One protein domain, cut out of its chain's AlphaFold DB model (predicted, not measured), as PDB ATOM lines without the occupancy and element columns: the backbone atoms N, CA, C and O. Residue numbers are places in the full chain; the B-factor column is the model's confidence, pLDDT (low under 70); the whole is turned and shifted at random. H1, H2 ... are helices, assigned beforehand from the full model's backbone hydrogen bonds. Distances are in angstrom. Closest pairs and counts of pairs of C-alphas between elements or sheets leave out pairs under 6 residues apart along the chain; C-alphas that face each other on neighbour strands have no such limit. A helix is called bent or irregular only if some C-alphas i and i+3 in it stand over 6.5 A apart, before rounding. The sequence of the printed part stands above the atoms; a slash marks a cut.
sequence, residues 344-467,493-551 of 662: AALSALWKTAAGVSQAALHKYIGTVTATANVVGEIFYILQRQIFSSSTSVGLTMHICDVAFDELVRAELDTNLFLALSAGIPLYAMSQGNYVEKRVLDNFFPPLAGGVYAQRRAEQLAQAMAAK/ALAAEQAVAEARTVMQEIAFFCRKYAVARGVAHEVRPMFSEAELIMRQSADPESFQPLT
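This is residues 344 to 467 and 493 to 551 of the 662 residues of the protein "Nucleolar_protein_-Nop52_-_putative" of Leishmania infantum (UniProt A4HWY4). Long helix H10 is the spine of this model: H11 folds back along it, H5 lies beside it with H2 and H3 beyond, and short H6 and H7 form a hairpin that packs on H4 and on H11. H9 and the first part of H10 cross steeply and make a two-helix arm that reaches away from the rest of the body, while H1 packs on H2 alone and short H8 packs on H10 and H11. The printed part has 183 residues with eleven named helices, H1 to H11 in chain order, and no named strand; the class is all helix. It is compact, with a radius of gyration of the C-alphas of 16.2 A, and spans 46 by 46 by 38 A.

Begin at H1, residues 344 to 349, which touches H2, residues 353 to 365, at a steep tilt of 52 degrees; their closest C-alphas, Leu 349 and Gly 355, are 4.4 A apart. H2 and H3, residues 370 to 386, form a hairpin at 19 degrees, closest at the C-alphas of Ile 365 and Ala 372, 6.3 A. H4, residues 393 to 409, is close to H3 but not clearly touching: the closest C-alphas, Ile 386 and Thr 396, are 6.9 A apart. H5, residues 414 to 423, touches H2, opposite ways at a shallow tilt of 13 degrees, with the C-alphas of Ser 357 and Gly 423 closest at 4.4 A. H6, residues 425 to 430, and H7, residues 435 to 442, form a hairpin, closest at the C-alphas of Met 429 and Glu 436, 4.4 A. H7 touches H4, with the C-alphas of Met 397 and Val 435 closest at 5.2 A. Next look for H8, residues 444 to 448, which touches H11, residues 525 to 542, where the C-alphas of Ala 448 and Ser 541 come closest at 5.4 A. H9, residues 451 to 467, touches residues 495 to 503 alone of H10, residues 493 to 519, opposite ways at a steep tilt of 44 degrees; the closest C-alphas, Ala 457 and Ala 496, are 4.6 A apart. H10 is the hub, touching six helices. H10 and H11 form a hairpin at 26 degrees, closest at the C-alphas of Ala 511 and Glu 535, 4.3 A. H2, H3, H4, H5, H9 and H10 make an up and down bundle, each running against the one before it. H1 and H10 are apart. Every O i to N i+4 pair is within hydrogen-bond range in H1, H3, H5, H6, H7, H8 and H9; the counts are 8 of 9 in H2, 11 of 13 in H4, 22 of 23 in H10 and 12 of 14 in H11.

Find C-alpha 344 at (-4.947, -19.616, 54.716), where H1 begins. H2 is 18.6 A from first to last C-alpha, H3 23.1 A, H4 24.4 A, H9 24.6 A and H11 26.8 A. H4 is irregular, with C-alphas 401 and 404 7.5 A apart, and has a kink of 44 degrees near residue 402; H11 is irregular too, with C-alphas 526 and 529 7.0 A apart. H10, the longest, runs 40.0 A from C-alpha 493 at (-35.999, -33.014, 29.845) to C-alpha 519 at (-17.825, -7.599, 54.782). H11 ends at C-alpha 542, (-31.842, -21.729, 45.115).

The two C-alphas farthest apart, Lys 467 and Thr 551, are 49.6 A apart. Residues 468 to 492 are not printed, and C-alphas 467 and 493 stand 16.4 A apart across this cut. Of the links printed whole, H3 to H4 is short and the others are tight. The mean pLDDT of the printed part is 89.9; residues 344 to 346 and residue 547 are under 70.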
ATOM      1  N   ALA A 344      -5.387 -20.805  53.986       61.85
ATOM      2  CA  ALA A 344      -4.947 -19.616  54.716       61.85
ATOM      3  C   ALA A 344      -4.622 -18.441  53.776       61.85
ATOM      4  O   ALA A 344      -5.023 -17.300  54.041       61.85
ATOM      5  N   ALA A 345      -3.944 -18.717  52.657       65.20
ATOM      6  CA  ALA A 345      -3.615 -17.710  51.651       65.20
ATOM      7  C   ALA A 345      -4.883 -17.195  50.948       65.20
ATOM      8  O   ALA A 345      -5.092 -15.981  50.852       65.20
ATOM      9  N   LEU A 346      -5.785 -18.104  50.559       67.96
ATOM     10  CA  LEU A 346      -7.090 -17.754  49.994       67.96
ATOM     11  C   LEU A 346      -7.934 -16.951  50.992       67.96
ATOM     12  O   LEU A 346      -8.503 -15.921  50.634       67.96
ATOM     13  N   SER A 347      -7.957 -17.351  52.269       72.55
ATOM     14  CA  SER A 347      -8.649 -16.637  53.356       72.55
ATOM     15  C   SER A 347      -8.197 -15.176  53.490       72.55
ATOM     16  O   SER A 347      -9.007 -14.285  53.767       72.55
ATOM     17  N   ALA A 348      -6.916 -14.886  53.245       80.26
ATOM     18  CA  ALA A 348      -6.415 -13.516  53.244       80.26
ATOM     19  C   ALA A 348      -6.942 -12.675  52.068       80.26
ATOM     20  O   ALA A 348      -7.212 -11.487  52.268       80.26
ATOM     21  N   LEU A 349      -7.133 -13.271  50.887       80.86
ATOM     22  CA  LEU A 349      -7.615 -12.571  49.692       80.86
ATOM     23  C   LEU A 349      -9.068 -12.096  49.842       80.86
ATOM     24  O   LEU A 349      -9.365 -10.947  49.517       80.86
ATOM     25  N   TRP A 350      -9.948 -12.889  50.466       84.80
ATOM     26  CA  TRP A 350     -11.359 -12.520  50.693       84.80
ATOM     27  C   TRP A 350     -11.573 -11.254  51.549       84.80
ATOM     28  O   TRP A 350     -12.701 -10.795  51.707       84.80
ATOM     29  N   LYS A 351     -10.514 -10.675  52.131       84.35
ATOM     30  CA  LYS A 351     -10.595  -9.503  53.018       84.35
ATOM     31  C   LYS A 351     -10.788  -8.175  52.284       84.35
ATOM     32  O   LYS A 351     -11.143  -7.194  52.933       84.35
ATOM     33  N   THR A 352     -10.516  -8.097  50.982       89.11
ATOM     34  CA  THR A 352     -10.625  -6.855  50.188       89.11
ATOM     35  C   THR A 352     -11.504  -7.082  48.967       89.11
ATOM     36  O   THR A 352     -11.480  -8.181  48.434       89.11
ATOM     37  N   ALA A 353     -12.229  -6.066  48.487       86.78
ATOM     38  CA  ALA A 353     -13.112  -6.188  47.319       86.78
ATOM     39  C   ALA A 353     -12.382  -6.774  46.094       86.78
ATOM     40  O   ALA A 353     -12.820  -7.761  45.518       86.78
ATOM     41  N   ALA A 354     -11.203  -6.237  45.760       88.07
ATOM     42  CA  ALA A 354     -10.382  -6.751  44.657       88.07
ATOM     43  C   ALA A 354      -9.838  -8.159  44.943       88.07
ATOM     44  O   ALA A 354      -9.658  -8.975  44.042       88.07
ATOM     45  N   GLY A 355      -9.589  -8.468  46.214       87.65
ATOM     46  CA  GLY A 355      -9.161  -9.794  46.628       87.65
ATOM     47  C   GLY A 355     -10.278 -10.837  46.561       87.65
ATOM     48  O   GLY A 355      -9.971 -11.990  46.301       87.65
ATOM     49  N   VAL A 356     -11.557 -10.458  46.693       89.13
ATOM     50  CA  VAL A 356     -12.701 -11.364  46.473       89.13
ATOM     51  C   VAL A 356     -12.713 -11.855  45.025       89.13
ATOM     52  O   VAL A 356     -12.793 -13.058  44.797       89.13
ATOM     53  N   SER A 357     -12.543 -10.958  44.048       90.64
ATOM     54  CA  SER A 357     -12.478 -11.354  42.635       90.64
ATOM     55  C   SER A 357     -11.275 -12.239  42.308       90.64
ATOM     56  O   SER A 357     -11.405 -13.202  41.558       90.64
ATOM     57  N   GLN A 358     -10.114 -11.961  42.910       89.38
ATOM     58  CA  GLN A 358      -8.914 -12.787  42.726       89.38
ATOM     59  C   GLN A 358      -9.052 -14.149  43.424       89.38
ATOM     60  O   GLN A 358      -8.651 -15.169  42.878       89.38
ATOM     61  N   ALA A 359      -9.673 -14.196  44.605       90.77
ATOM     62  CA  ALA A 359      -9.930 -15.445  45.312       90.77
ATOM     63  C   ALA A 359     -10.940 -16.329  44.570       90.77
ATOM     64  O   ALA A 359     -10.753 -17.542  44.519       90.77
ATOM     65  N   ALA A 360     -11.977 -15.735  43.969       91.55
ATOM     66  CA  ALA A 360     -12.899 -16.454  43.096       91.55
ATOM     67  C   ALA A 360     -12.157 -17.021  41.878       91.55
ATOM     68  O   ALA A 360     -12.250 -18.214  41.612       91.55
ATOM     69  N   LEU A 361     -11.340 -16.207  41.205       91.46
ATOM     70  CA  LEU A 361     -10.517 -16.668  40.088       91.46
ATOM     71  C   LEU A 361      -9.647 -17.877  40.470       91.46
ATOM     72  O   LEU A 361      -9.692 -18.907  39.802       91.46
ATOM     73  N   HIS A 362      -8.935 -17.784  41.594       89.79
ATOM     74  CA  HIS A 362      -8.109 -18.875  42.110       89.79
ATOM     75  C   HIS A 362      -8.933 -20.125  42.460       89.79
ATOM     76  O   HIS A 362      -8.473 -21.231  42.201       89.79
ATOM     77  N   LYS A 363     -10.135 -19.962  43.038       90.04
ATOM     78  CA  LYS A 363     -11.016 -21.074  43.438       90.04
ATOM     79  C   LYS A 363     -11.523 -21.875  42.233       90.04
ATOM     80  O   LYS A 363     -11.557 -23.095  42.317       90.04
ATOM     81  N   TYR A 364     -11.936 -21.211  41.152       89.98
ATOM     82  CA  TYR A 364     -12.628 -21.876  40.033       89.98
ATOM     83  C   TYR A 364     -11.740 -22.199  38.836       89.98
ATOM     84  O   TYR A 364     -12.013 -23.161  38.127       89.98
ATOM     85  N   ILE A 365     -10.703 -21.398  38.590       88.60
ATOM     86  CA  ILE A 365      -9.839 -21.530  37.405       88.60
ATOM     87  C   ILE A 365      -8.430 -22.013  37.792       88.60
ATOM     88  O   ILE A 365      -7.707 -22.566  36.965       88.60
ATOM     89  N   GLY A 366      -8.035 -21.836  39.056       85.29
ATOM     90  CA  GLY A 366      -6.680 -22.106  39.530       85.29
ATOM     91  C   GLY A 366      -5.727 -20.930  39.306       85.29
ATOM     92  O   GLY A 366      -6.123 -19.838  38.901       85.29
ATOM     93  N   THR A 367      -4.449 -21.140  39.623       73.59
ATOM     94  CA  THR A 367      -3.427 -20.076  39.650       73.59
ATOM     95  C   THR A 367      -2.476 -20.081  38.458       73.59
ATOM     96  O   THR A 367      -1.863 -19.057  38.173       73.59
ATOM     97  N   VAL A 368      -2.329 -21.213  37.765       70.23
ATOM     98  CA  VAL A 368      -1.292 -21.424  36.736       70.23
ATOM     99  C   VAL A 368      -1.919 -21.784  35.389       70.23
ATOM    100  O   VAL A 368      -1.477 -22.700  34.707       70.23
ATOM    101  N   THR A 369      -2.981 -21.084  35.005       79.18
ATOM    102  CA  THR A 369      -3.638 -21.268  33.702       79.18
ATOM    103  C   THR A 369      -3.499 -20.003  32.861       79.18
ATOM    104  O   THR A 369      -3.423 -18.892  33.403       79.18
ATOM    105  N   ALA A 370      -3.451 -20.137  31.530       85.94
ATOM    106  CA  ALA A 370      -3.443 -18.969  30.650       85.94
ATOM    107  C   ALA A 370      -4.722 -18.145  30.857       85.94
ATOM    108  O   ALA A 370      -4.671 -16.913  30.910       85.94
ATOM    109  N   THR A 371      -5.839 -18.835  31.101       90.50
ATOM    110  CA  THR A 371      -7.122 -18.244  31.484       90.50
ATOM    111  C   THR A 371      -6.999 -17.349  32.715       90.50
ATOM    112  O   THR A 371      -7.464 -16.211  32.680       90.50
ATOM    113  N   ALA A 372      -6.352 -17.808  33.796       89.93
ATOM    114  CA  ALA A 372      -6.206 -17.011  35.013       89.93
ATOM    115  C   ALA A 372      -5.424 -15.712  34.769       89.93
ATOM    116  O   ALA A 372      -5.818 -14.654  35.259       89.93
ATOM    117  N   ASN A 373      -4.370 -15.759  33.950       88.52
ATOM    118  CA  ASN A 373      -3.613 -14.557  33.592       88.52
ATOM    119  C   ASN A 373      -4.481 -13.566  32.805       88.52
ATOM    120  O   ASN A 373      -4.576 -12.399  33.181       88.52
ATOM    121  N   VAL A 374      -5.177 -14.041  31.766       92.41
ATOM    122  CA  VAL A 374      -6.055 -13.200  30.936       92.41
ATOM    123  C   VAL A 374      -7.174 -12.580  31.771       92.41
ATOM    124  O   VAL A 374      -7.372 -11.368  31.734       92.41
ATOM    125  N   VAL A 375      -7.878 -13.376  32.579       93.75
ATOM    126  CA  VAL A 375      -8.953 -12.876  33.449       93.75
ATOM    127  C   VAL A 375      -8.405 -11.903  34.497       93.75
ATOM    128  O   VAL A 375      -9.030 -10.878  34.771       93.75
ATOM    129  N   GLY A 376      -7.211 -12.156  35.036       91.69
ATOM    130  CA  GLY A 376      -6.523 -11.234  35.937       91.69
ATOM    131  C   GLY A 376      -6.220  -9.877  35.290       91.69
ATOM    132  O   GLY A 376      -6.413  -8.835  35.926       91.69
ATOM    133  N   GLU A 377      -5.786  -9.860  34.028       92.04
ATOM    134  CA  GLU A 377      -5.578  -8.635  33.241       92.04
ATOM    135  C   GLU A 377      -6.895  -7.903  32.952       92.04
ATOM    136  O   GLU A 377      -6.975  -6.687  33.151       92.04
ATOM    137  N   ILE A 378      -7.952  -8.633  32.592       94.10
ATOM    138  CA  ILE A 378      -9.303  -8.085  32.386       94.10
ATOM    139  C   ILE A 378      -9.821  -7.419  33.658       94.10
ATOM    140  O   ILE A 378     -10.280  -6.274  33.623       94.10
ATOM    141  N   PHE A 379      -9.722  -8.111  34.796       94.38
ATOM    142  CA  PHE A 379     -10.118  -7.565  36.089       94.38
ATOM    143  C   PHE A 379      -9.324  -6.309  36.404       94.38
ATOM    144  O   PHE A 379      -9.909  -5.317  36.815       94.38
ATOM    145  N   TYR A 380      -8.018  -6.289  36.150       92.43
ATOM    146  CA  TYR A 380      -7.236  -5.077  36.352       92.43
ATOM    147  C   TYR A 380      -7.752  -3.892  35.526       92.43
ATOM    148  O   TYR A 380      -7.966  -2.813  36.084       92.43
ATOM    149  N   ILE A 381      -7.981  -4.090  34.227       92.63
ATOM    150  CA  ILE A 381      -8.484  -3.047  33.324       92.63
ATOM    151  C   ILE A 381      -9.843  -2.541  33.823       92.63
ATOM    152  O   ILE A 381      -9.990  -1.359  34.133       92.63
ATOM    153  N   LEU A 382     -10.825  -3.431  33.972       94.27
ATOM    154  CA  LEU A 382     -12.182  -3.044  34.349       94.27
ATOM    155  C   LEU A 382     -12.229  -2.443  35.758       94.27
ATOM    156  O   LEU A 382     -12.707  -1.328  35.940       94.27
ATOM    157  N   GLN A 383     -11.663  -3.123  36.753       93.31
ATOM    158  CA  GLN A 383     -11.770  -2.725  38.156       93.31
ATOM    159  C   GLN A 383     -10.957  -1.473  38.492       93.31
ATOM    160  O   GLN A 383     -11.416  -0.645  39.280       93.31
ATOM    161  N   ARG A 384      -9.743  -1.328  37.936       90.28
ATOM    162  CA  ARG A 384      -8.842  -0.221  38.295       90.28
ATOM    163  C   ARG A 384      -8.814   0.931  37.314       90.28
ATOM    164  O   ARG A 384      -8.407   2.011  37.740       90.28
ATOM    165  N   GLN A 385      -9.193   0.737  36.055       89.99
ATOM    166  CA  GLN A 385      -9.152   1.808  35.054       89.99
ATOM    167  C   GLN A 385     -10.549   2.309  34.673       89.99
ATOM    168  O   GLN A 385     -10.684   3.488  34.352       89.99
ATOM    169  N   ILE A 386     -11.575   1.449  34.720       92.73
ATOM    170  CA  ILE A 386     -12.938   1.794  34.284       92.73
ATOM    171  C   ILE A 386     -13.854   2.081  35.477       92.73
ATOM    172  O   ILE A 386     -14.354   3.195  35.608       92.73
ATOM    173  N   PHE A 387     -14.037   1.109  36.374       91.85
ATOM    174  CA  PHE A 387     -14.988   1.189  37.490       91.85
ATOM    175  C   PHE A 387     -14.545   2.158  38.592       91.85
ATOM    176  O   PHE A 387     -15.375   2.745  39.276       91.85
ATOM    177  N   SER A 388     -13.236   2.355  38.747       86.81
ATOM    178  CA  SER A 388     -12.662   3.337  39.675       86.81
ATOM    179  C   SER A 388     -12.797   4.786  39.184       86.81
ATOM    180  O   SER A 388     -12.597   5.723  39.961       86.81
ATOM    181  N   SER A 389     -13.084   4.990  37.894       86.00
ATOM    182  CA  SER A 389     -13.085   6.308  37.273       86.00
ATOM    183  C   SER A 389     -14.444   6.987  37.423       86.00
ATOM    184  O   SER A 389     -15.449   6.564  36.849       86.00
ATOM    185  N   SER A 390     -14.468   8.120  38.129       84.47
ATOM    186  CA  SER A 390     -15.684   8.915  38.331       84.47
ATOM    187  C   SER A 390     -16.223   9.552  37.044       84.47
ATOM    188  O   SER A 390     -17.357  10.022  37.023       84.47
ATOM    189  N   THR A 391     -15.432   9.611  35.968       85.46
ATOM    190  CA  THR A 391     -15.866  10.202  34.690       85.46
ATOM    191  C   THR A 391     -16.701   9.244  33.845       85.46
ATOM    192  O   THR A 391     -17.450   9.695  32.984       85.46
ATOM    193  N   SER A 392     -16.584   7.935  34.081       85.62
ATOM    194  CA  SER A 392     -17.166   6.868  33.256       85.62
ATOM    195  C   SER A 392     -18.184   6.014  34.012       85.62
ATOM    196  O   SER A 392     -18.349   4.828  33.717       85.62
ATOM    197  N   VAL A 393     -18.901   6.607  34.971       90.89
ATOM    198  CA  VAL A 393     -19.959   5.908  35.724       90.89
ATOM    199  C   VAL A 393     -21.013   5.334  34.772       90.89
ATOM    200  O   VAL A 393     -21.378   4.173  34.902       90.89
ATOM    201  N   GLY A 394     -21.420   6.082  33.738       92.30
ATOM    202  CA  GLY A 394     -22.385   5.598  32.744       92.30
ATOM    203  C   GLY A 394     -21.906   4.384  31.933       92.30
ATOM    204  O   GLY A 394     -22.708   3.503  31.641       92.30
ATOM    205  N   LEU A 395     -20.605   4.294  31.622       94.74
ATOM    206  CA  LEU A 395     -20.021   3.114  30.971       94.74
ATOM    207  C   LEU A 395     -20.083   1.906  31.906       94.74
ATOM    208  O   LEU A 395     -20.457   0.817  31.487       94.74
ATOM    209  N   THR A 396     -19.752   2.117  33.181       94.56
ATOM    210  CA  THR A 396     -19.811   1.075  34.214       94.56
ATOM    211  C   THR A 396     -21.236   0.561  34.402       94.56
ATOM    212  O   THR A 396     -21.449  -0.648  34.401       94.56
ATOM    213  N   MET A 397     -22.217   1.466  34.482       93.91
ATOM    214  CA  MET A 397     -23.639   1.124  34.558       93.91
ATOM    215  C   MET A 397     -24.061   0.245  33.378       93.91
ATOM    216  O   MET A 397     -24.629  -0.817  33.597       93.91
ATOM    217  N   HIS A 398     -23.708   0.633  32.149       95.58
ATOM    218  CA  HIS A 398     -24.070  -0.144  30.963       95.58
ATOM    219  C   HIS A 398     -23.376  -1.512  30.901       95.58
ATOM    220  O   HIS A 398     -23.996  -2.496  30.511       95.58
ATOM    221  N   ILE A 399     -22.108  -1.612  31.325       95.78
ATOM    222  CA  ILE A 399     -21.421  -2.909  31.457       95.78
ATOM    223  C   ILE A 399     -22.193  -3.817  32.424       95.78
ATOM    224  O   ILE A 399     -22.377  -4.993  32.127       95.78
ATOM    225  N   CYS A 400     -22.679  -3.281  33.548       95.01
ATOM    226  CA  CYS A 400     -23.506  -4.025  34.497       95.01
ATOM    227  C   CYS A 400     -24.880  -4.404  33.928       95.01
ATOM    228  O   CYS A 400     -25.340  -5.511  34.196       95.01
ATOM    229  N   ASP A 401     -25.496  -3.535  33.122       95.09
ATOM    230  CA  ASP A 401     -26.792  -3.791  32.482       95.09
ATOM    231  C   ASP A 401     -26.735  -4.994  31.527       95.09
ATOM    232  O   ASP A 401     -27.676  -5.779  31.464       95.09
ATOM    233  N   VAL A 402     -25.625  -5.162  30.797       95.92
ATOM    234  CA  VAL A 402     -25.468  -6.245  29.805       95.92
ATOM    235  C   VAL A 402     -24.697  -7.460  30.326       95.92
ATOM    236  O   VAL A 402     -24.661  -8.483  29.648       95.92
ATOM    237  N   ALA A 403     -24.080  -7.379  31.511       95.61
ATOM    238  CA  ALA A 403     -23.183  -8.417  32.023       95.61
ATOM    239  C   ALA A 403     -23.841  -9.804  32.067       95.61
ATOM    240  O   ALA A 403     -23.254 -10.763  31.575       95.61
ATOM    241  N   PHE A 404     -25.055  -9.917  32.619       96.40
ATOM    242  CA  PHE A 404     -25.763 -11.200  32.684       96.40
ATOM    243  C   PHE A 404     -26.007 -11.774  31.284       96.40
ATOM    244  O   PHE A 404     -25.650 -12.918  31.009       96.40
ATOM    245  N   ASP A 405     -26.574 -10.956  30.395       95.79
ATOM    246  CA  ASP A 405     -26.905 -11.365  29.034       95.79
ATOM    247  C   ASP A 405     -25.680 -11.882  28.287       95.79
ATOM    248  O   ASP A 405     -25.738 -12.966  27.714       95.79
ATOM    249  N   GLU A 406     -24.574 -11.136  28.305       96.14
ATOM    250  CA  GLU A 406     -23.394 -11.494  27.517       96.14
ATOM    251  C   GLU A 406     -22.612 -12.671  28.122       96.14
ATOM    252  O   GLU A 406     -22.077 -13.485  27.368       96.14
ATOM    253  N   LEU A 407     -22.600 -12.830  29.454       96.48
ATOM    254  CA  LEU A 407     -22.021 -14.014  30.105       96.48
ATOM    255  C   LEU A 407     -22.804 -15.288  29.756       96.48
ATOM    256  O   LEU A 407     -22.200 -16.313  29.448       96.48
ATOM    257  N   VAL A 408     -24.140 -15.230  29.765       95.56
ATOM    258  CA  VAL A 408     -24.980 -16.385  29.402       95.56
ATOM    259  C   VAL A 408     -24.923 -16.657  27.901       95.56
ATOM    260  O   VAL A 408     -24.805 -17.811  27.491       95.56
ATOM    261  N   ARG A 409     -24.962 -15.609  27.072       94.94
ATOM    262  CA  ARG A 409     -24.882 -15.713  25.608       94.94
ATOM    263  C   ARG A 409     -23.570 -16.341  25.140       94.94
ATOM    264  O   ARG A 409     -23.552 -16.979  24.095       94.94
ATOM    265  N   ALA A 410     -22.476 -16.157  25.878       93.92
ATOM    266  CA  ALA A 410     -21.194 -16.774  25.551       93.92
ATOM    267  C   ALA A 410     -21.137 -18.284  25.851       93.92
ATOM    268  O   ALA A 410     -20.165 -18.933  25.463       93.92
ATOM    269  N   GLU A 411     -22.163 -18.857  26.494       92.76
ATOM    270  CA  GLU A 411     -22.251 -20.283  26.843       92.76
ATOM    271  C   GLU A 411     -21.019 -20.745  27.636       92.76
ATOM    272  O   GLU A 411     -20.295 -21.664  27.244       92.76
ATOM    273  N   LEU A 412     -20.722 -20.030  28.718       92.67
ATOM    274  CA  LEU A 412     -19.591 -20.332  29.589       92.67
ATOM    275  C   LEU A 412     -19.826 -21.633  30.368       92.67
ATOM    276  O   LEU A 412     -20.966 -22.049  30.591       92.67
ATOM    277  N   ASP A 413     -18.744 -22.266  30.804       91.80
ATOM    278  CA  ASP A 413     -18.798 -23.263  31.867       91.80
ATOM    279  C   ASP A 413     -19.143 -22.593  33.209       91.80
ATOM    280  O   ASP A 413     -18.948 -21.388  33.411       91.80
ATOM    281  N   THR A 414     -19.672 -23.378  34.147       93.65
ATOM    282  CA  THR A 414     -20.129 -22.880  35.450       93.65
ATOM    283  C   THR A 414     -19.010 -22.179  36.227       93.65
ATOM    284  O   THR A 414     -19.248 -21.151  36.862       93.65
ATOM    285  N   ASN A 415     -17.780 -22.691  36.147       93.94
ATOM    286  CA  ASN A 415     -16.626 -22.165  36.873       93.94
ATOM    287  C   ASN A 415     -16.198 -20.797  36.331       93.94
ATOM    288  O   ASN A 415     -16.028 -19.847  37.104       93.94
ATOM    289  N   LEU A 416     -16.090 -20.658  35.008       93.76
ATOM    290  CA  LEU A 416     -15.771 -19.386  34.367       93.76
ATOM    291  C   LEU A 416     -16.888 -18.352  34.549       93.76
ATOM    292  O   LEU A 416     -16.600 -17.185  34.834       93.76
ATOM    293  N   PHE A 417     -18.158 -18.770  34.460       95.82
ATOM    294  CA  PHE A 417     -19.302 -17.901  34.746       95.82
ATOM    295  C   PHE A 417     -19.220 -17.319  36.164       95.82
ATOM    296  O   PHE A 417     -19.365 -16.107  36.347       95.82
ATOM    297  N   LEU A 418     -18.933 -18.157  37.167       95.86
ATOM    298  CA  LEU A 418     -18.795 -17.735  38.562       95.86
ATOM    299  C   LEU A 418     -17.601 -16.798  38.773       95.86
ATOM    300  O   LEU A 418     -17.748 -15.763  39.430       95.86
ATOM    301  N   ALA A 419     -16.442 -17.112  38.187       94.84
ATOM    302  CA  ALA A 419     -15.252 -16.272  38.285       94.84
ATOM    303  C   ALA A 419     -15.493 -14.869  37.698       94.84
ATOM    304  O   ALA A 419     -15.234 -13.864  38.368       94.84
ATOM    305  N   LEU A 420     -16.043 -14.782  36.479       96.09
ATOM    306  CA  LEU A 420     -16.331 -13.504  35.818       96.09
ATOM    307  C   LEU A 420     -17.436 -12.717  36.536       96.09
ATOM    308  O   LEU A 420     -17.298 -11.506  36.718       96.09
ATOM    309  N   SER A 421     -18.482 -13.391  37.018       95.98
ATOM    310  CA  SER A 421     -19.552 -12.767  37.811       95.98
ATOM    311  C   SER A 421     -19.010 -12.136  39.098       95.98
ATOM    312  O   SER A 421     -19.358 -11.003  39.440       95.98
ATOM    313  N   ALA A 422     -18.094 -12.823  39.786       95.24
ATOM    314  CA  ALA A 422     -17.448 -12.300  40.986       95.24
ATOM    315  C   ALA A 422     -16.572 -11.071  40.705       95.24
ATOM    316  O   ALA A 422     -16.518 -10.163  41.536       95.24
ATOM    317  N   GLY A 423     -15.880 -11.031  39.563       93.90
ATOM    318  CA  GLY A 423     -14.923  -9.969  39.245       93.90
ATOM    319  C   GLY A 423     -15.448  -8.792  38.430       93.90
ATOM    320  O   GLY A 423     -14.801  -7.744  38.444       93.90
ATOM    321  N   ILE A 424     -16.593  -8.929  37.759       95.20
ATOM    322  CA  ILE A 424     -17.162  -7.880  36.903       95.20
ATOM    323  C   ILE A 424     -18.372  -7.220  37.591       95.20
ATOM    324  O   ILE A 424     -18.164  -6.183  38.224       95.20
ATOM    325  N   PRO A 425     -19.605  -7.768  37.550       95.10
ATOM    326  CA  PRO A 425     -20.775  -7.081  38.096       95.10
ATOM    327  C   PRO A 425     -20.722  -6.937  39.622       95.10
ATOM    328  O   PRO A 425     -21.002  -5.853  40.131       95.10
ATOM    329  N   LEU A 426     -20.305  -7.970  40.366       95.47
ATOM    330  CA  LEU A 426     -20.258  -7.888  41.834       95.47
ATOM    331  C   LEU A 426     -19.167  -6.928  42.325       95.47
ATOM    332  O   LEU A 426     -19.387  -6.159  43.263       95.47
ATOM    333  N   TYR A 427     -18.007  -6.896  41.661       95.17
ATOM    334  CA  TYR A 427     -16.999  -5.886  41.972       95.17
ATOM    335  C   TYR A 427     -17.498  -4.477  41.625       95.17
ATOM    336  O   TYR A 427     -17.300  -3.556  42.417       95.17
ATOM    337  N   ALA A 428     -18.149  -4.286  40.475       93.43
ATOM    338  CA  ALA A 428     -18.679  -2.984  40.073       93.43
ATOM    339  C   ALA A 428     -19.718  -2.462  41.081       93.43
ATOM    340  O   ALA A 428     -19.603  -1.326  41.538       93.43
ATOM    341  N   MET A 429     -20.641  -3.322  41.530       93.84
ATOM    342  CA  MET A 429     -21.574  -3.026  42.624       93.84
ATOM    343  C   MET A 429     -20.836  -2.605  43.904       93.84
ATOM    344  O   MET A 429     -21.241  -1.654  44.564       93.84
ATOM    345  N   SER A 430     -19.704  -3.239  44.233       92.80
ATOM    346  CA  SER A 430     -18.931  -2.895  45.436       92.80
ATOM    347  C   SER A 430     -18.370  -1.468  45.458       92.80
ATOM    348  O   SER A 430     -18.074  -0.962  46.542       92.80
ATOM    349  N   GLN A 431     -18.221  -0.814  44.298       89.24
ATOM    350  CA  GLN A 431     -17.710   0.559  44.213       89.24
ATOM    351  C   GLN A 431     -18.756   1.616  44.604       89.24
ATOM    352  O   GLN A 431     -18.374   2.730  44.966       89.24
ATOM    353  N   GLY A 432     -20.050   1.280  44.553       81.65
ATOM    354  CA  GLY A 432     -21.144   2.250  44.655       81.65
ATOM    355  C   GLY A 432     -21.261   3.155  43.419       81.65
ATOM    356  O   GLY A 432     -20.721   2.847  42.355       81.65
ATOM    357  N   ASN A 433     -21.909   4.314  43.580       81.92
ATOM    358  CA  ASN A 433     -22.178   5.323  42.542       81.92
ATOM    359  C   ASN A 433     -23.299   4.957  41.546       81.92
ATOM    360  O   ASN A 433     -23.100   5.076  40.336       81.92
ATOM    361  N   TYR A 434     -24.483   4.552  42.019       80.48
ATOM    362  CA  TYR A 434     -25.660   4.185  41.204       80.48
ATOM    363  C   TYR A 434     -25.505   2.895  40.382       80.48
ATOM    364  O   TYR A 434     -26.470   2.425  39.772       80.48
ATOM    365  N   VAL A 435     -24.307   2.308  40.364       84.23
ATOM    366  CA  VAL A 435     -24.006   1.034  39.703       84.23
ATOM    367  C   VAL A 435     -24.703  -0.112  40.431       84.23
ATOM    368  O   VAL A 435     -25.198  -1.040  39.797       84.23
ATOM    369  N   GLU A 436     -24.809  -0.019  41.757       85.65
ATOM    370  CA  GLU A 436     -25.455  -1.012  42.608       85.65
ATOM    371  C   GLU A 436     -26.896  -1.298  42.187       85.65
ATOM    372  O   GLU A 436     -27.284  -2.460  42.072       85.65
ATOM    373  N   LYS A 437     -27.657  -0.257  41.831       89.09
ATOM    374  CA  LYS A 437     -29.036  -0.408  41.365       89.09
ATOM    375  C   LYS A 437     -29.113  -1.189  40.051       89.09
ATOM    376  O   LYS A 437     -29.987  -2.026  39.885       89.09
ATOM    377  N   ARG A 438     -28.169  -0.970  39.131       91.05
ATOM    378  CA  ARG A 438     -28.130  -1.685  37.844       91.05
ATOM    379  C   ARG A 438     -27.898  -3.177  38.018       91.05
ATOM    380  O   ARG A 438     -28.550  -3.975  37.358       91.05
ATOM    381  N   VAL A 439     -27.010  -3.561  38.930       90.95
ATOM    382  CA  VAL A 439     -26.751  -4.978  39.226       90.95
ATOM    383  C   VAL A 439     -27.968  -5.621  39.908       90.95
ATOM    384  O   VAL A 439     -28.347  -6.739  39.554       90.95
ATOM    385  N   LEU A 440     -28.625  -4.905  40.826       90.22
ATOM    386  CA  LEU A 440     -29.872  -5.348  41.462       90.22
ATOM    387  C   LEU A 440     -31.042  -5.507  40.487       90.22
ATOM    388  O   LEU A 440     -31.829  -6.427  40.669       90.22
ATOM    389  N   ASP A 441     -31.133  -4.665  39.459       91.23
ATOM    390  CA  ASP A 441     -32.237  -4.697  38.495       91.23
ATOM    391  C   ASP A 441     -31.974  -5.680  37.333       91.23
ATOM    392  O   ASP A 441     -32.894  -6.355  36.874       91.23
ATOM    393  N   ASN A 442     -30.725  -5.794  36.862       93.25
ATOM    394  CA  ASN A 442     -30.403  -6.482  35.602       93.25
ATOM    395  C   ASN A 442     -29.576  -7.768  35.756       93.25
ATOM    396  O   ASN A 442     -29.549  -8.577  34.832       93.25
ATOM    397  N   PHE A 443     -28.898  -7.987  36.889       94.65
ATOM    398  CA  PHE A 443     -28.049  -9.171  37.079       94.65
ATOM    399  C   PHE A 443     -28.701 -10.230  37.971       94.65
ATOM    400  O   PHE A 443     -28.803 -11.393  37.584       94.65
ATOM    401  N   PHE A 444     -29.167  -9.840  39.159       94.49
ATOM    402  CA  PHE A 444     -29.772 -10.777  40.110       94.49
ATOM    403  C   PHE A 444     -31.164 -11.293  39.699       94.49
ATOM    404  O   PHE A 444     -31.393 -12.494  39.850       94.49
ATOM    405  N   PRO A 445     -32.095 -10.475  39.163       93.75
ATOM    406  CA  PRO A 445     -33.443 -10.950  38.855       93.75
ATOM    407  C   PRO A 445     -33.480 -12.046  37.783       93.75
ATOM    408  O   PRO A 445     -34.186 -13.028  37.997       93.75
ATOM    409  N   PRO A 446     -32.688 -11.995  36.691       93.75
ATOM    410  CA  PRO A 446     -32.617 -13.108  35.740       93.75
ATOM    411  C   PRO A 446     -32.054 -14.416  36.327       93.75
ATOM    412  O   PRO A 446     -32.421 -15.502  35.873       93.75
ATOM    413  N   LEU A 447     -31.183 -14.340  37.340       93.61
ATOM    414  CA  LEU A 447     -30.679 -15.516  38.057       93.61
ATOM    415  C   LEU A 447     -31.758 -16.114  38.966       93.61
ATOM    416  O   LEU A 447     -32.079 -17.293  38.840       93.61
ATOM    417  N   ALA A 448     -32.347 -15.289  39.834       92.02
ATOM    418  CA  ALA A 448     -33.382 -15.705  40.782       92.02
ATOM    419  C   ALA A 448     -34.699 -16.118  40.105       92.02
ATOM    420  O   ALA A 448     -35.409 -16.977  40.618       92.02
ATOM    421  N   GLY A 449     -35.030 -15.500  38.969       90.32
ATOM    422  CA  GLY A 449     -36.271 -15.712  38.223       90.32
ATOM    423  C   GLY A 449     -36.237 -16.880  37.236       90.32
ATOM    424  O   GLY A 449     -37.193 -17.056  36.489       90.32
ATOM    425  N   GLY A 450     -35.150 -17.658  37.182       91.26
ATOM    426  CA  GLY A 450     -35.059 -18.863  36.347       91.26
ATOM    427  C   GLY A 450     -34.648 -18.639  34.886       91.26
ATOM    428  O   GLY A 450     -34.475 -19.615  34.158       91.26
ATOM    429  N   VAL A 451     -34.397 -17.396  34.452       93.90
ATOM    430  CA  VAL A 451     -33.955 -17.086  33.073       93.90
ATOM    431  C   VAL A 451     -32.621 -17.765  32.755       93.90
ATOM    432  O   VAL A 451     -32.419 -18.257  31.646       93.90
ATOM    433  N   TYR A 452     -31.710 -17.829  33.733       94.22
ATOM    434  CA  TYR A 452     -30.450 -18.563  33.589       94.22
ATOM    435  C   TYR A 452     -30.683 -20.056  33.318       94.22
ATOM    436  O   TYR A 452     -30.125 -20.594  32.364       94.22
ATOM    437  N   ALA A 453     -31.536 -20.709  34.116       93.62
ATOM    438  CA  ALA A 453     -31.845 -22.131  33.966       93.62
ATOM    439  C   ALA A 453     -32.491 -22.420  32.604       93.62
ATOM    440  O   ALA A 453     -32.079 -23.352  31.921       93.62
ATOM    441  N   GLN A 454     -33.432 -21.577  32.168       94.21
ATOM    442  CA  GLN A 454     -34.073 -21.708  30.861       94.21
ATOM    443  C   GLN A 454     -33.055 -21.616  29.713       94.21
ATOM    444  O   GLN A 454     -32.968 -22.526  28.890       94.21
ATOM    445  N   ARG A 455     -32.231 -20.557  29.680       94.40
ATOM    446  CA  ARG A 455     -31.220 -20.385  28.622       94.40
ATOM    447  C   ARG A 455     -30.179 -21.509  28.634       94.40
ATOM    448  O   ARG A 455     -29.738 -21.940  27.572       94.40
ATOM    449  N   ARG A 456     -29.787 -22.008  29.812       93.90
ATOM    450  CA  ARG A 456     -28.872 -23.157  29.923       93.90
ATOM    451  C   ARG A 456     -29.505 -24.453  29.433       93.90
ATOM    452  O   ARG A 456     -28.816 -25.216  28.765       93.90
ATOM    453  N   ALA A 457     -30.791 -24.682  29.695       93.86
ATOM    454  CA  ALA A 457     -31.505 -25.851  29.187       93.86
ATOM    455  C   ALA A 457     -31.521 -25.862  27.652       93.86
ATOM    456  O   ALA A 457     -31.177 -26.872  27.044       93.86
ATOM    457  N   GLU A 458     -31.813 -24.715  27.028       93.14
ATOM    458  CA  GLU A 458     -31.772 -24.551  25.569       93.14
ATOM    459  C   GLU A 458     -30.366 -24.826  25.003       93.14
ATOM    460  O   GLU A 458     -30.220 -25.579  24.039       93.14
ATOM    461  N   GLN A 459     -29.320 -24.274  25.630       92.11
ATOM    462  CA  GLN A 459     -27.922 -24.495  25.229       92.11
ATOM    463  C   GLN A 459     -27.506 -25.968  25.351       92.11
ATOM    464  O   GLN A 459     -26.896 -26.526  24.436       92.11
ATOM    465  N   LEU A 460     -27.841 -26.617  26.469       91.40
ATOM    466  CA  LEU A 460     -27.532 -28.027  26.706       91.40
ATOM    467  C   LEU A 460     -28.291 -28.932  25.732       91.40
ATOM    468  O   LEU A 460     -27.678 -29.828  25.152       91.40
ATOM    469  N   ALA A 461     -29.575 -28.669  25.483       91.59
ATOM    470  CA  ALA A 461     -30.380 -29.423  24.524       91.59
ATOM    471  C   ALA A 461     -29.794 -29.325  23.106       91.59
ATOM    472  O   ALA A 461     -29.610 -30.346  22.439       91.59
ATOM    473  N   GLN A 462     -29.403 -28.122  22.671       90.15
ATOM    474  CA  GLN A 462     -28.729 -27.914  21.384       90.15
ATOM    475  C   GLN A 462     -27.383 -28.651  21.315       90.15
ATOM    476  O   GLN A 462     -27.091 -29.313  20.316       90.15
ATOM    477  N   ALA A 463     -26.576 -28.599  22.378       88.25
ATOM    478  CA  ALA A 463     -25.291 -29.294  22.439       88.25
ATOM    479  C   ALA A 463     -25.444 -30.827  22.422       88.25
ATOM    480  O   ALA A 463     -24.661 -31.522  21.769       88.25
ATOM    481  N   MET A 464     -26.453 -31.367  23.112       87.78
ATOM    482  CA  MET A 464     -26.789 -32.794  23.089       87.78
ATOM    483  C   MET A 464     -27.287 -33.222  21.702       87.78
ATOM    484  O   MET A 464     -26.817 -34.228  21.164       87.78
ATOM    485  N   ALA A 465     -28.159 -32.426  21.077       85.17
ATOM    486  CA  ALA A 465     -28.657 -32.670  19.726       85.17
ATOM    487  C   ALA A 465     -27.531 -32.641  18.677       85.17
ATOM    488  O   ALA A 465     -27.483 -33.504  17.798       85.17
ATOM    489  N   ALA A 466     -26.577 -31.713  18.801       84.23
ATOM    490  CA  ALA A 466     -25.427 -31.602  17.904       84.23
ATOM    491  C   ALA A 466     -24.451 -32.789  18.004       84.23
ATOM    492  O   ALA A 466     -23.777 -33.106  17.025       84.23
ATOM    493  N   LYS A 467     -24.381 -33.473  19.157       78.53
ATOM    494  CA  LYS A 467     -23.553 -34.681  19.356       78.53
ATOM    495  C   LYS A 467     -24.225 -35.970  18.867       78.53
ATOM    496  O   LYS A 467     -23.544 -36.971  18.647       78.53
ATOM    497  N   ALA A 493     -35.744 -32.787  28.424       90.32
ATOM    498  CA  ALA A 493     -35.999 -33.014  29.845       90.32
ATOM    499  C   ALA A 493     -34.696 -33.208  30.640       90.32
ATOM    500  O   ALA A 493     -34.513 -32.586  31.687       90.32
ATOM    501  N   LEU A 494     -33.757 -34.008  30.116       90.85
ATOM    502  CA  LEU A 494     -32.442 -34.203  30.734       90.85
ATOM    503  C   LEU A 494     -31.635 -32.896  30.775       90.85
ATOM    504  O   LEU A 494     -31.010 -32.579  31.787       90.85
ATOM    505  N   ALA A 495     -31.649 -32.129  29.683       91.71
ATOM    506  CA  ALA A 495     -30.989 -30.831  29.606       91.71
ATOM    507  C   ALA A 495     -31.586 -29.827  30.606       91.71
ATOM    508  O   ALA A 495     -30.842 -29.092  31.255       91.71
ATOM    509  N   ALA A 496     -32.911 -29.823  30.775       93.41
ATOM    510  CA  ALA A 496     -33.597 -28.987  31.753       93.41
ATOM    511  C   ALA A 496     -33.237 -29.368  33.197       93.41
ATOM    512  O   ALA A 496     -32.921 -28.486  33.996       93.41
ATOM    513  N   GLU A 497     -33.210 -30.662  33.531       92.48
ATOM    514  CA  GLU A 497     -32.815 -31.138  34.863       92.48
ATOM    515  C   GLU A 497     -31.371 -30.728  35.204       92.48
ATOM    516  O   GLU A 497     -31.110 -30.171  36.276       92.48
ATOM    517  N   GLN A 498     -30.443 -30.918  34.259       92.76
ATOM    518  CA  GLN A 498     -29.051 -30.484  34.402       92.76
ATOM    519  C   GLN A 498     -28.939 -28.966  34.569       92.76
ATOM    520  O   GLN A 498     -28.246 -28.493  35.472       92.76
ATOM    521  N   ALA A 499     -29.658 -28.191  33.756       93.58
ATOM    522  CA  ALA A 499     -29.641 -26.735  33.824       93.58
ATOM    523  C   ALA A 499     -30.183 -26.192  35.155       93.58
ATOM    524  O   ALA A 499     -29.638 -25.224  35.687       93.58
ATOM    525  N   VAL A 500     -31.219 -26.816  35.725       93.17
ATOM    526  CA  VAL A 500     -31.759 -26.448  37.045       93.17
ATOM    527  C   VAL A 500     -30.752 -26.757  38.157       93.17
ATOM    528  O   VAL A 500     -30.553 -25.930  39.051       93.17
ATOM    529  N   ALA A 501     -30.072 -27.905  38.097       93.02
ATOM    530  CA  ALA A 501     -29.022 -28.254  39.055       93.02
ATOM    531  C   ALA A 501     -27.812 -27.300  38.972       93.02
ATOM    532  O   ALA A 501     -27.309 -26.833  40.003       93.02
ATOM    533  N   GLU A 502     -27.381 -26.947  37.756       93.92
ATOM    534  CA  GLU A 502     -26.351 -25.927  37.526       93.92
ATOM    535  C   GLU A 502     -26.789 -24.565  38.077       93.92
ATOM    536  O   GLU A 502     -26.036 -23.925  38.809       93.92
ATOM    537  N   ALA A 503     -28.017 -24.128  37.778       94.49
ATOM    538  CA  ALA A 503     -28.558 -22.852  38.239       94.49
ATOM    539  C   ALA A 503     -28.599 -22.757  39.771       94.49
ATOM    540  O   ALA A 503     -28.198 -21.736  40.331       94.49
ATOM    541  N   ARG A 504     -29.013 -23.833  40.457       94.31
ATOM    542  CA  ARG A 504     -28.978 -23.922  41.926       94.31
ATOM    543  C   ARG A 504     -27.566 -23.712  42.464       94.31
ATOM    544  O   ARG A 504     -27.364 -22.890  43.358       94.31
ATOM    545  N   THR A 505     -26.586 -24.400  41.880       94.67
ATOM    546  CA  THR A 505     -25.170 -24.279  42.264       94.67
ATOM    547  C   THR A 505     -24.657 -22.854  42.052       94.67
ATOM    548  O   THR A 505     -24.027 -22.274  42.939       94.67
ATOM    549  N   VAL A 506     -24.984 -22.249  40.906       95.80
ATOM    550  CA  VAL A 506     -24.608 -20.867  40.584       95.80
ATOM    551  C   VAL A 506     -25.194 -19.885  41.598       95.80
ATOM    552  O   VAL A 506     -24.467 -19.037  42.112       95.80
ATOM    553  N   MET A 507     -26.478 -20.010  41.939       95.34
ATOM    554  CA  MET A 507     -27.129 -19.141  42.925       95.34
ATOM    555  C   MET A 507     -26.505 -19.275  44.323       95.34
ATOM    556  O   MET A 507     -26.251 -18.261  44.978       95.34
ATOM    557  N   GLN A 508     -26.196 -20.496  44.773       94.31
ATOM    558  CA  GLN A 508     -25.543 -20.727  46.068       94.31
ATOM    559  C   GLN A 508     -24.140 -20.096  46.132       94.31
ATOM    560  O   GLN A 508     -23.783 -19.470  47.137       94.31
ATOM    561  N   GLU A 509     -23.356 -20.198  45.057       95.30
ATOM    562  CA  GLU A 509     -22.013 -19.611  44.986       95.30
ATOM    563  C   GLU A 509     -22.042 -18.082  44.833       95.30
ATOM    564  O   GLU A 509     -21.273 -17.371  45.484       95.30
ATOM    565  N   ILE A 510     -22.999 -17.533  44.078       95.88
ATOM    566  CA  ILE A 510     -23.227 -16.082  44.030       95.88
ATOM    567  C   ILE A 510     -23.640 -15.551  45.408       95.88
ATOM    568  O   ILE A 510     -23.129 -14.513  45.839       95.88
ATOM    569  N   ALA A 511     -24.488 -16.271  46.148       94.18
ATOM    570  CA  ALA A 511     -24.824 -15.920  47.528       94.18
ATOM    571  C   ALA A 511     -23.581 -15.932  48.436       94.18
ATOM    572  O   ALA A 511     -23.420 -15.059  49.295       94.18
ATOM    573  N   PHE A 512     -22.670 -16.891  48.239       94.42
ATOM    574  CA  PHE A 512     -21.385 -16.917  48.936       94.42
ATOM    575  C   PHE A 512     -20.530 -15.682  48.612       94.42
ATOM    576  O   PHE A 512     -20.008 -15.059  49.541       94.42
ATOM    577  N   PHE A 513     -20.427 -15.266  47.346       95.04
ATOM    578  CA  PHE A 513     -19.707 -14.036  46.992       95.04
ATOM    579  C   PHE A 513     -20.350 -12.791  47.595       95.04
ATOM    580  O   PHE A 513     -19.625 -11.947  48.120       95.04
ATOM    581  N   CYS A 514     -21.682 -12.687  47.578       94.13
ATOM    582  CA  CYS A 514     -22.406 -11.566  48.182       94.13
ATOM    583  C   CYS A 514     -22.065 -11.430  49.669       94.13
ATOM    584  O   CYS A 514     -21.689 -10.347  50.115       94.13
ATOM    585  N   ARG A 515     -22.038 -12.546  50.408       92.13
ATOM    586  CA  ARG A 515     -21.596 -12.570  51.810       92.13
ATOM    587  C   ARG A 515     -20.175 -12.028  51.989       92.13
ATOM    588  O   ARG A 515     -19.891 -11.296  52.936       92.13
ATOM    589  N   LYS A 516     -19.250 -12.414  51.103       92.84
ATOM    590  CA  LYS A 516     -17.851 -11.962  51.161       92.84
ATOM    591  C   LYS A 516     -17.730 -10.475  50.839       92.84
ATOM    592  O   LYS A 516     -17.029  -9.764  51.557       92.84
ATOM    593  N   TYR A 517     -18.439  -9.994  49.821       93.25
ATOM    594  CA  TYR A 517     -18.484  -8.576  49.472       93.25
ATOM    595  C   TYR A 517     -19.157  -7.720  50.553       93.25
ATOM    596  O   TYR A 517     -18.675  -6.627  50.817       93.25
ATOM    597  N   ALA A 518     -20.180  -8.207  51.259       90.07
ATOM    598  CA  ALA A 518     -20.826  -7.451  52.340       90.07
ATOM    599  C   ALA A 518     -19.837  -7.008  53.443       90.07
ATOM    600  O   ALA A 518     -19.970  -5.927  54.022       90.07
ATOM    601  N   VAL A 519     -18.798  -7.812  53.695       88.76
ATOM    602  CA  VAL A 519     -17.825  -7.599  54.782       88.76
ATOM    603  C   VAL A 519     -16.462  -7.099  54.281       88.76
ATOM    604  O   VAL A 519     -15.692  -6.502  55.043       88.76
ATOM    605  N   ALA A 520     -16.135  -7.299  53.002       89.02
ATOM    606  CA  ALA A 520     -14.821  -6.970  52.461       89.02
ATOM    607  C   ALA A 520     -14.454  -5.474  52.595       89.02
ATOM    608  O   ALA A 520     -15.277  -4.551  52.541       89.02
ATOM    609  N   ARG A 521     -13.152  -5.212  52.759       86.14
ATOM    610  CA  ARG A 521     -12.582  -3.858  52.755       86.14
ATOM    611  C   ARG A 521     -12.628  -3.262  51.350       86.14
ATOM    612  O   ARG A 521     -12.307  -3.942  50.379       86.14
ATOM    613  N   GLY A 522     -12.924  -1.968  51.262       84.97
ATOM    614  CA  GLY A 522     -12.999  -1.232  49.992       84.97
ATOM    615  C   GLY A 522     -14.381  -1.248  49.339       84.97
ATOM    616  O   GLY A 522     -14.567  -0.561  48.346       84.97
ATOM    617  N   VAL A 523     -15.337  -1.979  49.916       89.60
ATOM    618  CA  VAL A 523     -16.745  -1.966  49.501       89.60
ATOM    619  C   VAL A 523     -17.413  -0.717  50.070       89.60
ATOM    620  O   VAL A 523     -17.273  -0.442  51.269       89.60
ATOM    621  N   ALA A 524     -18.128   0.026  49.227       88.91
ATOM    622  CA  ALA A 524     -18.890   1.202  49.624       88.91
ATOM    623  C   ALA A 524     -19.918   0.845  50.709       88.91
ATOM    624  O   ALA A 524     -20.636  -0.149  50.608       88.91
ATOM    625  N   HIS A 525     -19.983   1.659  51.765       85.88
ATOM    626  CA  HIS A 525     -20.829   1.383  52.931       85.88
ATOM    627  C   HIS A 525     -22.316   1.263  52.562       85.88
ATOM    628  O   HIS A 525     -23.007   0.395  53.084       85.88
ATOM    629  N   GLU A 526     -22.773   2.103  51.634       86.77
ATOM    630  CA  GLU A 526     -24.158   2.180  51.151       86.77
ATOM    631  C   GLU A 526     -24.639   0.880  50.491       86.77
ATOM    632  O   GLU A 526     -25.820   0.559  50.554       86.77
ATOM    633  N   VAL A 527     -23.720   0.098  49.918       89.65
ATOM    634  CA  VAL A 527     -24.048  -1.103  49.133       89.65
ATOM    635  C   VAL A 527     -23.976  -2.385  49.967       89.65
ATOM    636  O   VAL A 527     -24.466  -3.435  49.562       89.65
ATOM    637  N   ARG A 528     -23.391  -2.340  51.169       89.27
ATOM    638  CA  ARG A 528     -23.269  -3.530  52.028       89.27
ATOM    639  C   ARG A 528     -24.617  -4.169  52.382       89.27
ATOM    640  O   ARG A 528     -24.705  -5.387  52.238       89.27
ATOM    641  N   PRO A 529     -25.665  -3.406  52.767       89.02
ATOM    642  CA  PRO A 529     -26.989  -3.982  52.993       89.02
ATOM    643  C   PRO A 529     -27.534  -4.685  51.747       89.02
ATOM    644  O   PRO A 529     -28.067  -5.782  51.853       89.02
ATOM    645  N   MET A 530     -27.303  -4.106  50.564       90.68
ATOM    646  CA  MET A 530     -27.756  -4.671  49.293       90.68
ATOM    647  C   MET A 530     -27.095  -6.022  48.988       90.68
ATOM    648  O   MET A 530     -27.754  -6.923  48.478       90.68
ATOM    649  N   PHE A 531     -25.815  -6.210  49.334       92.97
ATOM    650  CA  PHE A 531     -25.182  -7.531  49.247       92.97
ATOM    651  C   PHE A 531     -25.798  -8.537  50.227       92.97
ATOM    652  O   PHE A 531     -26.025  -9.686  49.851       92.97
ATOM    653  N   SER A 532     -26.086  -8.126  51.466       89.35
ATOM    654  CA  SER A 532     -26.715  -9.002  52.466       89.35
ATOM    655  C   SER A 532     -28.147  -9.403  52.072       89.35
ATOM    656  O   SER A 532     -28.552 -10.542  52.327       89.35
ATOM    657  N   GLU A 533     -28.891  -8.498  51.426       89.61
ATOM    658  CA  GLU A 533     -30.215  -8.740  50.837       89.61
ATOM    659  C   GLU A 533     -30.135  -9.663  49.616       89.61
ATOM    660  O   GLU A 533     -30.830 -10.677  49.572       89.61
ATOM    661  N   ALA A 534     -29.231  -9.387  48.671       92.43
ATOM    662  CA  ALA A 534     -29.010 -10.247  47.509       92.43
ATOM    663  C   ALA A 534     -28.601 -11.672  47.921       92.43
ATOM    664  O   ALA A 534     -29.094 -12.644  47.357       92.43
ATOM    665  N   GLU A 535     -27.767 -11.822  48.957       92.03
ATOM    666  CA  GLU A 535     -27.418 -13.125  49.537       92.03
ATOM    667  C   GLU A 535     -28.658 -13.897  50.020       92.03
ATOM    668  O   GLU A 535     -28.732 -15.112  49.831       92.03
ATOM    669  N   LEU A 536     -29.618 -13.219  50.659       88.74
ATOM    670  CA  LEU A 536     -30.860 -13.847  51.120       88.74
ATOM    671  C   LEU A 536     -31.723 -14.297  49.947       88.74
ATOM    672  O   LEU A 536     -32.143 -15.452  49.928       88.74
ATOM    673  N   ILE A 537     -31.932 -13.407  48.975       90.88
ATOM    674  CA  ILE A 537     -32.754 -13.676  47.791       90.88
ATOM    675  C   ILE A 537     -32.173 -14.857  47.011       90.88
ATOM    676  O   ILE A 537     -32.892 -15.805  46.723       90.88
ATOM    677  N   MET A 538     -30.864 -14.864  46.742       93.44
ATOM    678  CA  MET A 538     -30.219 -15.955  46.003       93.44
ATOM    679  C   MET A 538     -30.353 -17.308  46.714       93.44
ATOM    680  O   MET A 538     -30.586 -18.320  46.059       93.44
ATOM    681  N   ARG A 539     -30.241 -17.353  48.051       91.44
ATOM    682  CA  ARG A 539     -30.453 -18.604  48.803       91.44
ATOM    683  C   ARG A 539     -31.907 -19.049  48.802       91.44
ATOM    684  O   ARG A 539     -32.164 -20.238  48.661       91.44
ATOM    685  N   GLN A 540     -32.835 -18.107  48.956       90.83
ATOM    686  CA  GLN A 540     -34.265 -18.387  48.890       90.83
ATOM    687  C   GLN A 540     -34.656 -18.947  47.517       90.83
ATOM    688  O   GLN A 540     -35.407 -19.912  47.448       90.83
ATOM    689  N   SER A 541     -34.125 -18.370  46.437       91.35
ATOM    690  CA  SER A 541     -34.370 -18.831  45.068       91.35
ATOM    691  C   SER A 541     -33.704 -20.171  44.755       91.35
ATOM    692  O   SER A 541     -34.263 -20.953  43.992       91.35
ATOM    693  N   ALA A 542     -32.533 -20.459  45.331       90.57
ATOM    694  CA  ALA A 542     -31.842 -21.729  45.115       90.57
ATOM    695  C   ALA A 542     -32.599 -22.922  45.719       90.57
ATOM    696  O   ALA A 542     -32.746 -23.951  45.057       90.57
ATOM    697  N   ASP A 543     -33.084 -22.768  46.954       88.04
ATOM    698  CA  ASP A 543     -33.717 -23.841  47.723       88.04
ATOM    699  C   ASP A 543     -34.996 -23.340  48.429       88.04
ATOM    700  O   ASP A 543     -34.998 -23.168  49.657       88.04
ATOM    701  N   PRO A 544     -36.097 -23.119  47.682       84.08
ATOM    702  CA  PRO A 544     -37.316 -22.495  48.202       84.08
ATOM    703  C   PRO A 544     -37.968 -23.291  49.338       84.08
ATOM    704  O   PRO A 544     -38.479 -22.697  50.283       84.08
ATOM    705  N   GLU A 545     -37.906 -24.625  49.296       80.53
ATOM    706  CA  GLU A 545     -38.480 -25.502  50.332       80.53
ATOM    707  C   GLU A 545     -37.681 -25.488  51.641       80.53
ATOM    708  O   GLU A 545     -38.234 -25.660  52.726       80.53
ATOM    709  N   SER A 546     -36.367 -25.263  51.554       77.01
ATOM    710  CA  SER A 546     -35.483 -25.210  52.724       77.01
ATOM    711  C   SER A 546     -35.476 -23.836  53.398       77.01
ATOM    712  O   SER A 546     -34.936 -23.674  54.500       77.01
ATOM    713  N   PHE A 547     -36.042 -22.827  52.731       69.40
ATOM    714  CA  PHE A 547     -35.955 -21.452  53.174       69.40
ATOM    715  C   PHE A 547     -36.885 -21.201  54.360       69.40
ATOM    716  O   PHE A 547     -38.092 -21.009  54.223       69.40
ATOM    717  N   GLN A 548     -36.295 -21.135  55.549       70.73
ATOM    718  CA  GLN A 548     -36.960 -20.578  56.718       70.73
ATOM    719  C   GLN A 548     -36.616 -19.089  56.819       70.73
ATOM    720  O   GLN A 548     -35.427 -18.750  56.894       70.73
ATOM    721  N   PRO A 549     -37.614 -18.180  56.840       71.02
ATOM    722  CA  PRO A 549     -37.344 -16.764  57.031       71.02
ATOM    723  C   PRO A 549     -36.583 -16.582  58.345       71.02
ATOM    724  O   PRO A 549     -36.947 -17.152  59.378       71.02
ATOM    725  N   LEU A 550     -35.500 -15.799  58.316       71.76
ATOM    726  CA  LEU A 550     -34.766 -15.514  59.543       71.76
ATOM    727  C   LEU A 550     -35.721 -14.831  60.519       71.76
ATOM    728  O   LEU A 550     -36.292 -13.786  60.213       71.76
ATOM    729  N   THR A 551     -35.853 -15.393  61.720       80.52
ATOM    730  CA  THR A 551     -36.552 -14.703  62.807       80.52
ATOM    731  C   THR A 551     -35.923 -13.318  63.011       80.52
ATOM    732  O   THR A 551     -34.707 -13.179  62.827       80.52
TER     733      THR A 551